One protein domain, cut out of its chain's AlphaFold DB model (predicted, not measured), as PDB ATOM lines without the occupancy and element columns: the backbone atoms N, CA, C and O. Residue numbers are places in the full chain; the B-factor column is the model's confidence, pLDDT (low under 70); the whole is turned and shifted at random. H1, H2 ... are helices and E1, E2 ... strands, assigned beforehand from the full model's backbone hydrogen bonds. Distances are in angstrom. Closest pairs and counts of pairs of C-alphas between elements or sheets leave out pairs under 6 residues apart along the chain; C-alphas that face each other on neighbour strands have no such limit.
ATOM      1  N   GLU A   2      16.597 -28.023 -25.576       93.88
ATOM      2  CA  GLU A   2      15.411 -27.531 -26.299       93.88
ATOM      3  C   GLU A   2      14.146 -27.594 -25.425       93.88
ATOM      4  O   GLU A   2      13.129 -27.005 -25.766       93.88
ATOM      5  N   ASP A   3      14.211 -28.287 -24.281       95.38
ATOM      6  CA  ASP A   3      13.058 -28.617 -23.433       95.38
ATOM      7  C   ASP A   3      13.311 -28.431 -21.926       95.38
ATOM      8  O   ASP A   3      12.438 -28.734 -21.114       95.38
ATOM      9  N   PHE A   4      14.513 -27.988 -21.536       95.62
ATOM     10  CA  PHE A   4      15.000 -27.903 -20.150       95.62
ATOM     11  C   PHE A   4      15.007 -29.229 -19.366       95.62
ATOM     12  O   PHE A   4      15.260 -29.232 -18.164       95.62
ATOM     13  N   ARG A   5      14.793 -30.371 -20.030       95.75
ATOM     14  CA  ARG A   5      14.855 -31.712 -19.423       95.75
ATOM     15  C   ARG A   5      16.131 -32.433 -19.817       95.75
ATOM     16  O   ARG A   5      16.774 -33.059 -18.981       95.75
ATOM     17  N   LYS A   6      16.514 -32.335 -21.092       95.69
ATOM     18  CA  LYS A   6      17.767 -32.889 -21.606       95.69
ATOM     19  C   LYS A   6      18.766 -31.767 -21.833       95.69
ATOM     20  O   LYS A   6      18.530 -30.837 -22.610       95.69
ATOM     21  N   VAL A   7      19.906 -31.862 -21.158       95.31
ATOM     22  CA  VAL A   7      20.994 -30.890 -21.262       95.31
ATOM     23  C   VAL A   7      22.229 -31.592 -21.811       95.31
ATOM     24  O   VAL A   7      22.771 -32.493 -21.180       95.31
ATOM     25  N   SER A   8      22.680 -31.153 -22.985       93.69
ATOM     26  CA  SER A   8      23.959 -31.565 -23.562       93.69
ATOM     27  C   SER A   8      25.023 -30.541 -23.193       93.69
ATOM     28  O   SER A   8      24.913 -29.369 -23.559       93.69
ATOM     29  N   LYS A   9      26.053 -30.977 -22.468       93.44
ATOM     30  CA  LYS A   9      27.227 -30.153 -22.173       93.44
ATOM     31  C   LYS A   9      28.146 -30.142 -23.395       93.44
ATOM     32  O   LYS A   9      28.543 -31.204 -23.860       93.44
ATOM     33  N   ILE A  10      28.488 -28.952 -23.887       90.81
ATOM     34  CA  ILE A  10      29.410 -28.784 -25.024       90.81
ATOM     35  C   ILE A  10      30.865 -28.902 -24.547       90.81
ATOM     36  O   ILE A  10      31.640 -29.673 -25.098       90.81
ATOM     37  N   GLY A  11      31.220 -28.187 -23.480       92.56
ATOM     38  CA  GLY A  11      32.564 -28.182 -22.902       92.56
ATOM     39  C   GLY A  11      32.832 -26.876 -22.151       92.56
ATOM     40  O   GLY A  11      31.973 -25.990 -22.168       92.56
ATOM     41  N   PRO A  12      33.970 -26.759 -21.449       92.56
ATOM     42  CA  PRO A  12      34.431 -25.464 -20.965       92.56
ATOM     43  C   PRO A  12      34.780 -24.579 -22.166       92.56
ATOM     44  O   PRO A  12      35.447 -25.028 -23.096       92.56
ATOM     45  N   ILE A  13      34.314 -23.336 -22.141       94.25
ATOM     46  CA  ILE A  13      34.657 -22.323 -23.139       94.25
ATOM     47  C   ILE A  13      35.617 -21.315 -22.510       94.25
ATOM     48  O   ILE A  13      35.528 -21.077 -21.311       94.25
ATOM     49  N   CYS A  14      36.479 -20.710 -23.330       95.00
ATOM     50  CA  CYS A  14      37.550 -19.791 -22.930       95.00
ATOM     51  C   CYS A  14      38.608 -20.442 -22.015       95.00
ATOM     52  O   CYS A  14      38.351 -20.686 -20.839       95.00
ATOM     53  N   PRO A  15      39.835 -20.701 -22.504       94.62
ATOM     54  CA  PRO A  15      40.890 -21.302 -21.687       94.62
ATOM     55  C   PRO A  15      41.574 -20.303 -20.733       94.62
ATOM     56  O   PRO A  15      42.508 -20.677 -20.024       94.62
ATOM     57  N   TYR A  16      41.150 -19.038 -20.724       94.88
ATOM     58  CA  TYR A  16      41.746 -17.959 -19.935       94.88
ATOM     59  C   TYR A  16      40.881 -17.596 -18.726       94.88
ATOM     60  O   TYR A  16      39.715 -17.983 -18.638       94.88
ATOM     61  N   ASN A  17      41.450 -16.812 -17.804       96.31
ATOM     62  CA  ASN A  17      40.739 -16.314 -16.628       96.31
ATOM     63  C   ASN A  17      39.513 -15.490 -17.048       96.31
ATOM     64  O   ASN A  17      39.637 -14.336 -17.469       96.31
ATOM     65  N   SER A  18      38.337 -16.103 -16.956       96.31
ATOM     66  CA  SER A  18      37.083 -15.529 -17.418       96.31
ATOM     67  C   SER A  18      35.886 -16.046 -16.628       96.31
ATOM     68  O   SER A  18      35.910 -17.163 -16.106       96.31
ATOM     69  N   ARG A  19      34.840 -15.220 -16.530       95.25
ATOM     70  CA  ARG A  19      33.548 -15.542 -15.899       95.25
ATOM     71  C   ARG A  19      32.405 -14.765 -16.553       95.25
ATOM     72  O   ARG A  19      32.622 -13.962 -17.461       95.25
ATOM     73  N   ALA A  20      31.189 -15.033 -16.075       94.50
ATOM     74  CA  ALA A  20      29.970 -14.299 -16.406       94.50
ATOM     75  C   ALA A  20      29.744 -14.145 -17.921       94.50
ATOM     76  O   ALA A  20      29.693 -13.040 -18.457       94.50
ATOM     77  N   GLY A  21      29.676 -15.277 -18.626       95.62
ATOM     78  CA  GLY A  21      29.485 -15.309 -20.073       95.62
ATOM     79  C   GLY A  21      28.035 -15.553 -20.486       95.62
ATOM     80  O   GLY A  21      27.360 -16.402 -19.904       95.62
ATOM     81  N   PHE A  22      27.578 -14.877 -21.540       97.00
ATOM     82  CA  PHE A  22      26.312 -15.179 -22.213       97.00
ATOM     83  C   PHE A  22      26.424 -14.980 -23.727       97.00
ATOM     84  O   PHE A  22      27.206 -14.165 -24.214       97.00
ATOM     85  N   VAL A  23      25.589 -15.684 -24.489       97.44
ATOM     86  CA  VAL A  23      25.428 -15.443 -25.932       97.44
ATOM     87  C   VAL A  23      24.211 -14.548 -26.141       97.44
ATOM     88  O   VAL A  23      23.156 -14.807 -25.565       97.44
ATOM     89  N   PHE A  24      24.352 -13.485 -26.936       97.88
ATOM     90  CA  PHE A  24      23.221 -12.620 -27.277       97.88
ATOM     91  C   PHE A  24      22.112 -13.423 -27.981       97.88
ATOM     92  O   PHE A  24      22.412 -14.317 -28.776       97.88
ATOM     93  N   PRO A  25      20.828 -13.074 -27.775       95.06
ATOM     94  CA  PRO A  25      19.698 -13.799 -28.360       95.06
ATOM     95  C   PRO A  25      19.499 -13.514 -29.861       95.06
ATOM     96  O   PRO A  25      18.486 -13.902 -30.436       95.06
ATOM     97  N   ARG A  26      20.462 -12.852 -30.517       95.00
ATOM     98  CA  ARG A  26      20.487 -12.649 -31.966       95.00
ATOM     99  C   ARG A  26      21.904 -12.726 -32.518       95.00
ATOM    100  O   ARG A  26      22.885 -12.557 -31.794       95.00
ATOM    101  N   LYS A  27      21.983 -12.952 -33.824       96.19
ATOM    102  CA  LYS A  27      23.225 -12.875 -34.588       96.19
ATOM    103  C   LYS A  27      23.488 -11.444 -35.056       96.19
ATOM    104  O   LYS A  27      22.545 -10.707 -35.326       96.19
ATOM    105  N   TYR A  28      24.763 -11.113 -35.205       95.75
ATOM    106  CA  TYR A  28      25.263  -9.860 -35.762       95.75
ATOM    107  C   TYR A  28      26.130 -10.220 -36.964       95.75
ATOM    108  O   TYR A  28      27.010 -11.073 -36.846       95.75
ATOM    109  N   ASP A  29      25.802  -9.677 -38.136       92.50
ATOM    110  CA  ASP A  29      26.450 -10.023 -39.410       92.50
ATOM    111  C   ASP A  29      26.529 -11.542 -39.666       92.50
ATOM    112  O   ASP A  29      27.536 -12.092 -40.102       92.50
ATOM    113  N   GLY A  30      25.449 -12.260 -39.328       96.69
ATOM    114  CA  GLY A  30      25.345 -13.716 -39.488       96.69
ATOM    115  C   GLY A  30      26.104 -14.555 -38.446       96.69
ATOM    116  O   GLY A  30      25.916 -15.780 -38.398       96.69
ATOM    117  N   LYS A  31      26.881 -13.917 -37.564       97.75
ATOM    118  CA  LYS A  31      27.686 -14.551 -36.512       97.75
ATOM    119  C   LYS A  31      27.011 -14.479 -35.148       97.75
ATOM    120  O   LYS A  31      26.238 -13.567 -34.862       97.75
ATOM    121  N   TYR A  32      27.297 -15.452 -34.293       98.25
ATOM    122  CA  TYR A  32      26.933 -15.374 -32.882       98.25
ATOM    123  C   TYR A  32      27.840 -14.379 -32.159       98.25
ATOM    124  O   TYR A  32      28.988 -14.175 -32.554       98.25
ATOM    125  N   LEU A  33      27.321 -13.800 -31.079       98.38
ATOM    126  CA  LEU A  33      28.030 -12.827 -30.260       98.38
ATOM    127  C   LEU A  33      28.039 -13.294 -28.804       98.38
ATOM    128  O   LEU A  33      26.990 -13.368 -28.164       98.38
ATOM    129  N   LEU A  34      29.221 -13.633 -28.301       98.25
ATOM    130  CA  LEU A  34      29.466 -13.997 -26.908       98.25
ATOM    131  C   LEU A  34      29.950 -12.760 -26.156       98.25
ATOM    132  O   LEU A  34      30.949 -12.165 -26.547       98.25
ATOM    133  N   ALA A  35      29.280 -12.406 -25.069       98.38
ATOM    134  CA  ALA A  35      29.818 -11.499 -24.068       98.38
ATOM    135  C   ALA A  35      30.446 -12.318 -22.939       98.38
ATOM    136  O   ALA A  35      29.881 -13.335 -22.536       98.38
ATOM    137  N   LEU A  36      31.595 -11.888 -22.427       97.81
ATOM    138  CA  LEU A  36      32.214 -12.473 -21.238       97.81
ATOM    139  C   LEU A  36      33.054 -11.440 -20.489       97.81
ATOM    140  O   LEU A  36      33.482 -10.433 -21.061       97.81
ATOM    141  N   THR A  37      33.325 -11.724 -19.219       98.19
ATOM    142  CA  THR A  37      34.271 -10.950 -18.415       98.19
ATOM    143  C   THR A  37      35.617 -11.656 -18.390       98.19
ATOM    144  O   THR A  37      35.699 -12.822 -18.011       98.19
ATOM    145  N   LEU A  38      36.677 -10.953 -18.778       97.69
ATOM    146  CA  LEU A  38      38.066 -11.378 -18.648       97.69
ATOM    147  C   LEU A  38      38.669 -10.788 -17.379       97.69
ATOM    148  O   LEU A  38      38.459  -9.609 -17.079       97.69
ATOM    149  N   ASN A  39      39.477 -11.590 -16.690       95.94
ATOM    150  CA  ASN A  39      40.173 -11.201 -15.468       95.94
ATOM    151  C   ASN A  39      39.239 -10.594 -14.397       95.94
ATOM    152  O   ASN A  39      39.563  -9.544 -13.852       95.94
ATOM    153  N   PRO A  40      38.089 -11.216 -14.071       92.50
ATOM    154  CA  PRO A  40      37.106 -10.633 -13.147       92.50
ATOM    155  C   PRO A  40      37.679 -10.352 -11.749       92.50
ATOM    156  O   PRO A  40      37.250  -9.413 -11.087       92.50
ATOM    157  N   ASP A  41      38.695 -11.113 -11.335       90.38
ATOM    158  CA  ASP A  41      39.360 -10.971 -10.035       90.38
ATOM    159  C   ASP A  41      40.686 -10.181 -10.112       90.38
ATOM    160  O   ASP A  41      41.382 -10.043  -9.105       90.38
ATOM    161  N   LEU A  42      41.091  -9.702 -11.300       90.19
ATOM    162  CA  LEU A  42      42.384  -9.044 -11.524       90.19
ATOM    163  C   LEU A  42      42.216  -7.719 -12.287       90.19
ATOM    164  O   LEU A  42      41.728  -7.713 -13.418       90.19
ATOM    165  N   PRO A  43      42.669  -6.581 -11.734       89.44
ATOM    166  CA  PRO A  43      42.572  -5.309 -12.432       89.44
ATOM    167  C   PRO A  43      43.582  -5.174 -13.593       89.44
ATOM    168  O   PRO A  43      44.731  -5.594 -13.452       89.44
ATOM    169  N   PRO A  44      43.214  -4.504 -14.704       92.00
ATOM    170  CA  PRO A  44      41.853  -4.127 -15.061       92.00
ATOM    171  C   PRO A  44      41.102  -5.334 -15.640       92.00
ATOM    172  O   PRO A  44      41.499  -5.909 -16.658       92.00
ATOM    173  N   SER A  45      39.970  -5.657 -15.026       96.19
ATOM    174  CA  SER A  45      38.988  -6.571 -15.617       96.19
ATOM    175  C   SER A  45      38.355  -5.944 -16.866       96.19
ATOM    176  O   SER A  45      38.340  -4.713 -17.027       96.19
ATOM    177  N   LYS A  46      37.857  -6.780 -17.780       97.88
ATOM    178  CA  LYS A  46      37.290  -6.328 -19.058       97.88
ATOM    179  C   LYS A  46      36.039  -7.106 -19.409       97.88
ATOM    180  O   LYS A  46      36.077  -8.328 -19.457       97.88
ATOM    181  N   VAL A  47      34.973  -6.398 -19.754       98.25
ATOM    182  CA  VAL A  47      33.826  -6.982 -20.448       98.25
ATOM    183  C   VAL A  47      34.073  -6.854 -21.942       98.25
ATOM    184  O   VAL A  47      34.256  -5.741 -22.446       98.25
ATOM    185  N   VAL A  48      34.095  -7.984 -22.643       98.50
ATOM    186  CA  VAL A  48      34.403  -8.046 -24.075       98.50
ATOM    187  C   VAL A  48      33.347  -8.822 -24.847       98.50
ATOM    188  O   VAL A  48      32.649  -9.671 -24.289       98.50
ATOM    189  N   LEU A  49      33.276  -8.544 -26.146       98.50
ATOM    190  CA  LEU A  49      32.451  -9.260 -27.105       98.50
ATOM    191  C   LEU A  49      33.316 -10.033 -28.093       98.50
ATOM    192  O   LEU A  49      34.264  -9.488 -28.661       98.50
ATOM    193  N   ILE A  50      32.934 -11.284 -28.324       98.31
ATOM    194  CA  ILE A  50      33.596 -12.228 -29.214       98.31
ATOM    195  C   ILE A  50      32.596 -12.713 -30.260       98.31
ATOM    196  O   ILE A  50      31.557 -13.287 -29.925       98.31
ATOM    197  N   TYR A  51      32.927 -12.501 -31.532       98.00
ATOM    198  CA  TYR A  51      32.160 -13.027 -32.657       98.00
ATOM    199  C   TYR A  51      32.605 -14.450 -32.980       98.00
ATOM    200  O   TYR A  51      33.799 -14.744 -32.997       98.00
ATOM    201  N   PHE A  52      31.654 -15.338 -33.261       97.69
ATOM    202  CA  PHE A  52      31.956 -16.720 -33.637       97.69
ATOM    203  C   PHE A  52      30.871 -17.322 -34.533       97.69
ATOM    204  O   PHE A  52      29.705 -16.929 -34.488       97.69
ATOM    205  N   ASP A  53      31.242 -18.307 -35.347       96.81
ATOM    206  CA  ASP A  53      30.339 -18.917 -36.328       96.81
ATOM    207  C   ASP A  53      29.649 -20.176 -35.787       96.81
ATOM    208  O   ASP A  53      28.464 -20.413 -36.044       96.81
ATOM    209  N   LYS A  54      30.382 -20.998 -35.024       95.50
ATOM    210  CA  LYS A  54      29.913 -22.281 -34.485       95.50
ATOM    211  C   LYS A  54      30.342 -22.438 -33.032       95.50
ATOM    212  O   LYS A  54      31.464 -22.112 -32.670       95.50
ATOM    213  N   PHE A  55      29.493 -23.043 -32.205       94.88
ATOM    214  CA  PHE A  55      29.817 -23.292 -30.793       94.88
ATOM    215  C   PHE A  55      31.079 -24.141 -30.585       94.88
ATOM    216  O   PHE A  55      31.754 -23.979 -29.575       94.88
ATOM    217  N   SER A  56      31.434 -25.004 -31.544       95.06
ATOM    218  CA  SER A  56      32.685 -25.767 -31.503       95.06
ATOM    219  C   SER A  56      33.935 -24.882 -31.558       95.06
ATOM    220  O   SER A  56      34.960 -25.291 -31.029       95.06
ATOM    221  N   ASN A  57      33.860 -23.673 -32.138       96.19
ATOM    222  CA  ASN A  57      34.976 -22.720 -32.121       96.19
ATOM    223  C   ASN A  57      35.372 -22.353 -30.685       96.19
ATOM    224  O   ASN A  57      36.549 -22.222 -30.385       96.19
ATOM    225  N   LEU A  58      34.402 -22.272 -29.769       96.62
ATOM    226  CA  LEU A  58      34.646 -21.886 -28.378       96.62
ATOM    227  C   LEU A  58      35.411 -22.945 -27.564       96.62
ATOM    228  O   LEU A  58      35.789 -22.663 -26.427       96.62
ATOM    229  N   LEU A  59      35.627 -24.141 -28.120       96.00
ATOM    230  CA  LEU A  59      36.437 -25.209 -27.522       96.00
ATOM    231  C   LEU A  59      37.888 -25.204 -28.028       96.00
ATOM    232  O   LEU A  59      38.722 -25.930 -27.493       96.00
ATOM    233  N   ASP A  60      38.176 -24.417 -29.062       96.56
ATOM    234  CA  ASP A  60      39.459 -24.386 -29.753       96.56
ATOM    235  C   ASP A  60      40.329 -23.245 -29.214       96.56
ATOM    236  O   ASP A  60      39.913 -22.086 -29.158       96.56
ATOM    237  N   ARG A  61      41.555 -23.571 -28.798       95.19
ATOM    238  CA  ARG A  61      42.497 -22.593 -28.253       95.19
ATOM    239  C   ARG A  61      43.008 -21.610 -29.308       95.19
ATOM    240  O   ARG A  61      43.121 -20.430 -28.991       95.19
ATOM    241  N   GLU A  62      43.286 -22.068 -30.526       95.44
ATOM    242  CA  GLU A  62      43.765 -21.210 -31.616       95.44
ATOM    243  C   GLU A  62      42.684 -20.198 -32.005       95.44
ATOM    244  O   GLU A  62      42.971 -19.015 -32.202       95.44
ATOM    245  N   PHE A  63      41.417 -20.631 -32.008       97.62
ATOM    246  CA  PHE A  63      40.288 -19.713 -32.157       97.62
ATOM    247  C   PHE A  63      40.307 -18.624 -31.080       97.62
ATOM    248  O   PHE A  63      40.154 -17.453 -31.409       97.62
ATOM    249  N   TRP A  64      40.494 -18.981 -29.805       97.75
ATOM    250  CA  TRP A  64      40.494 -17.998 -28.721       97.75
ATOM    251  C   TRP A  64      41.650 -16.999 -28.813       97.75
ATOM    252  O   TRP A  64      41.448 -15.831 -28.490       97.75
ATOM    253  N   GLU A  65      42.829 -17.419 -29.266       95.62
ATOM    254  CA  GLU A  65      43.968 -16.518 -29.481       95.62
ATOM    255  C   GLU A  65      43.647 -15.461 -30.548       95.62
ATOM    256  O   GLU A  65      43.829 -14.264 -30.306       95.62
ATOM    257  N   ALA A  66      43.075 -15.877 -31.682       96.94
ATOM    258  CA  ALA A  66      42.632 -14.955 -32.726       96.94
ATOM    259  C   ALA A  66      41.463 -14.072 -32.252       96.94
ATOM    260  O   ALA A  66      41.510 -12.846 -32.359       96.94
ATOM    261  N   ALA A  67      40.442 -14.682 -31.651       97.38
ATOM    262  CA  ALA A  67      39.229 -14.003 -31.215       97.38
ATOM    263  C   ALA A  67      39.491 -12.946 -30.135       97.38
ATOM    264  O   ALA A  67      38.861 -11.892 -30.145       97.38
ATOM    265  N   LEU A  68      40.430 -13.192 -29.213       96.69
ATOM    266  CA  LEU A  68      40.819 -12.205 -28.204       96.69
ATOM    267  C   LEU A  68      41.569 -11.013 -28.800       96.69
ATOM    268  O   LEU A  68      41.445  -9.910 -28.269       96.69
ATOM    269  N   SER A  69      42.313 -11.210 -29.891       95.25
ATOM    270  CA  SER A  69      42.984 -10.108 -30.591       95.25
ATOM    271  C   SER A  69      41.989  -9.170 -31.292       95.25
ATOM    272  O   SER A  69      42.244  -7.972 -31.403       95.25
ATOM    273  N   GLU A  70      40.823  -9.698 -31.680       96.44
ATOM    274  CA  GLU A  70      39.720  -8.973 -32.326       96.44
ATOM    275  C   GLU A  70      38.568  -8.623 -31.366       96.44
ATOM    276  O   GLU A  70      37.523  -8.115 -31.785       96.44
ATOM    277  N   ALA A  71      38.729  -8.899 -30.070       97.56
ATOM    278  CA  ALA A  71      37.674  -8.716 -29.088       97.56
ATOM    279  C   ALA A  71      37.236  -7.250 -29.004       97.56
ATOM    280  O   ALA A  71      38.052  -6.341 -28.827       97.56
ATOM    281  N   ARG A  72      35.923  -7.007 -29.054       98.19
ATOM    282  CA  ARG A  72      35.385  -5.651 -28.902       98.19
ATOM    283  C   ARG A  72      35.184  -5.345 -27.425       98.19
ATOM    284  O   ARG A  72      34.438  -6.042 -26.740       98.19
ATOM    285  N   LEU A  73      35.858  -4.313 -26.927       98.31
ATOM    286  CA  LEU A  73      35.747  -3.872 -25.538       98.31
ATOM    287  C   LEU A  73      34.399  -3.178 -25.298       98.31
ATOM    288  O   LEU A  73      34.038  -2.281 -26.053       98.31
ATOM    289  N   VAL A  74      33.702  -3.559 -24.225       98.06
ATOM    290  CA  VAL A  74      32.458  -2.912 -23.769       98.06
ATOM    291  C   VAL A  74      32.721  -2.071 -22.526       98.06
ATOM    292  O   VAL A  74      32.413  -0.884 -22.481       98.06
ATOM    293  N   LEU A  75      33.319  -2.688 -21.504       96.69
ATOM    294  CA  LEU A  75      33.685  -2.043 -20.246       96.69
ATOM    295  C   LEU A  75      35.090  -2.469 -19.843       96.69
ATOM    296  O   LEU A  75      35.488  -3.615 -20.044       96.69
ATOM    297  N   GLN A  76      35.813  -1.557 -19.203       96.44
ATOM    298  CA  GLN A  76      37.099  -1.836 -18.583       96.44
ATOM    299  C   GLN A  76      37.115  -1.269 -17.168       96.44
ATOM    300  O   GLN A  76      36.590  -0.180 -16.920       96.44
ATOM    301  N   GLY A  77      37.746  -2.004 -16.256       92.00
ATOM    302  CA  GLY A  77      38.079  -1.503 -14.934       92.00
ATOM    303  C   GLY A  77      38.862  -0.189 -15.000       92.00
ATOM    304  O   GLY A  77      39.724   0.009 -15.856       92.00
ATOM    305  N   THR A  78      38.561   0.715 -14.080       90.38
ATOM    306  CA  THR A  78      39.225   2.017 -13.920       90.38
ATOM    307  C   THR A  78      39.993   2.058 -12.602       90.38
ATOM    308  O   THR A  78      39.886   1.145 -11.790       90.38
ATOM    309  N   SER A  79      40.749   3.124 -12.340       84.88
ATOM    310  CA  SER A  79      41.441   3.280 -11.053       84.88
ATOM    311  C   SER A  79      40.488   3.306  -9.851       84.88
ATOM    312  O   SER A  79      40.855   2.833  -8.781       84.88
ATOM    313  N   THR A  80      39.268   3.830 -10.017       81.62
ATOM    314  CA  THR A  80      38.261   3.937  -8.945       81.62
ATOM    315  C   THR A  80      37.298   2.755  -8.903       81.62
ATOM    316  O   THR A  80      36.780   2.428  -7.839       81.62
ATOM    317  N   ARG A  81      37.060   2.100 -10.046       84.06
ATOM    318  CA  ARG A  81      36.260   0.871 -10.164       84.06
ATOM    319  C   ARG A  81      37.064  -0.180 -10.933       84.06
ATOM    320  O   ARG A  81      36.829  -0.356 -12.130       84.06
ATOM    321  N   PRO A  82      38.059  -0.817 -10.292       85.94
ATOM    322  CA  PRO A  82      39.030  -1.690 -10.963       85.94
ATOM    323  C   PRO A  82      38.427  -2.987 -11.506       85.94
ATOM    324  O   PRO A  82      38.957  -3.574 -12.457       85.94
ATOM    325  N   LEU A  83      37.316  -3.420 -10.911       91.69
ATOM    326  CA  LEU A  83      36.598  -4.625 -11.287       91.69
ATOM    327  C   LEU A  83      35.254  -4.252 -11.936       91.69
ATOM    328  O   LEU A  83      34.475  -3.475 -11.387       91.69
TER     329      LEU A  83
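AT A GLANCE: This is residues 2 to 83 of the 198 residues of an uncharacterized protein of Acidilobales archaeon (UniProt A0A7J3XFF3). Picture a strongly twisted sheet of four strands, E1 to E4, with two short helices, H1 and H2, following each other tightly beside it; H2 packs on the sheet near E3. Residues 2 to 9 stick out as a free tail from one end of the elongated shape. The printed part has 82 residues, under half of them in named elements, which follow as E1, E2, E3, H1, H2, E4; the class is mixed, helices and strands. The sheet's order is E1, E2, E3, E4, antiparallel throughout. It is only just compact, close to loose, with a radius of gyration of the C-alphas of 13.8 A and spans of 43 by 28 by 24 A.

IN THESE COORDINATES: Begin at residues 2 to 17, a long stretch with no named element. Find C-alpha 18 at (37.083, -15.529, -17.418); from there E1 runs over residues 18 to 23, 14.4 A. E2 is residues 32 to 38, 18.5 A, and E3 is residues 46 to 52, 18.7 A. Next come H1, residues 55 to 59, and H2, residues 61 to 69, which is 12.7 A long and starts at C-alpha 61, (42.497, -22.593, -28.253). E4, residues 72 to 76, 11.1 A, ends at C-alpha 76, (37.099, -1.836, -18.583).

HOW THE PARTS SIT: Start with the sheet, where E1, E2 and E3 form a meander, each strand the antiparallel neighbour of the one before. In the hairpin E1 and E2, at 160 degrees, look for N 19 and O 37, 2.9 A apart, within hydrogen-bond range. In the hairpin E2 and E3, at 153 degrees, N 34 and O 50 are within range at 2.9 A. E3 and E4 stand at 164 degrees, with N 47 and O 75 within range at 2.8 A. E1 and E4 are the edge strands, and they are apart. H2 is on the sheet at a height of 6.7 A, over none of its strands; the closest C-alphas of E3 and H2, those of Ile 50 and Ala 67, are 6.2 A apart. H1 is not on the sheet, only just, with 4 pairs of C-alphas within 10 A. H1 and H2 are close but not clearly touching, their closest C-alphas being Asn 57 and Phe 63, 6.1 A. In H2 every O i to N i+4 pair is within hydrogen-bond range; in H1 0 of 1 is, beside 2 of 2 O i to N i+3 pairs.

THE WHOLE: The C-alphas of Arg 5 and Ser 79, the two farthest apart, are 44.7 A apart. Without residues 2 to 9, which stand free, the body spans 37 by 23 by 20 A. The printed part has no cut, and no link is long. Its mean pLDDT is 95.1, and no printed residue is under 70.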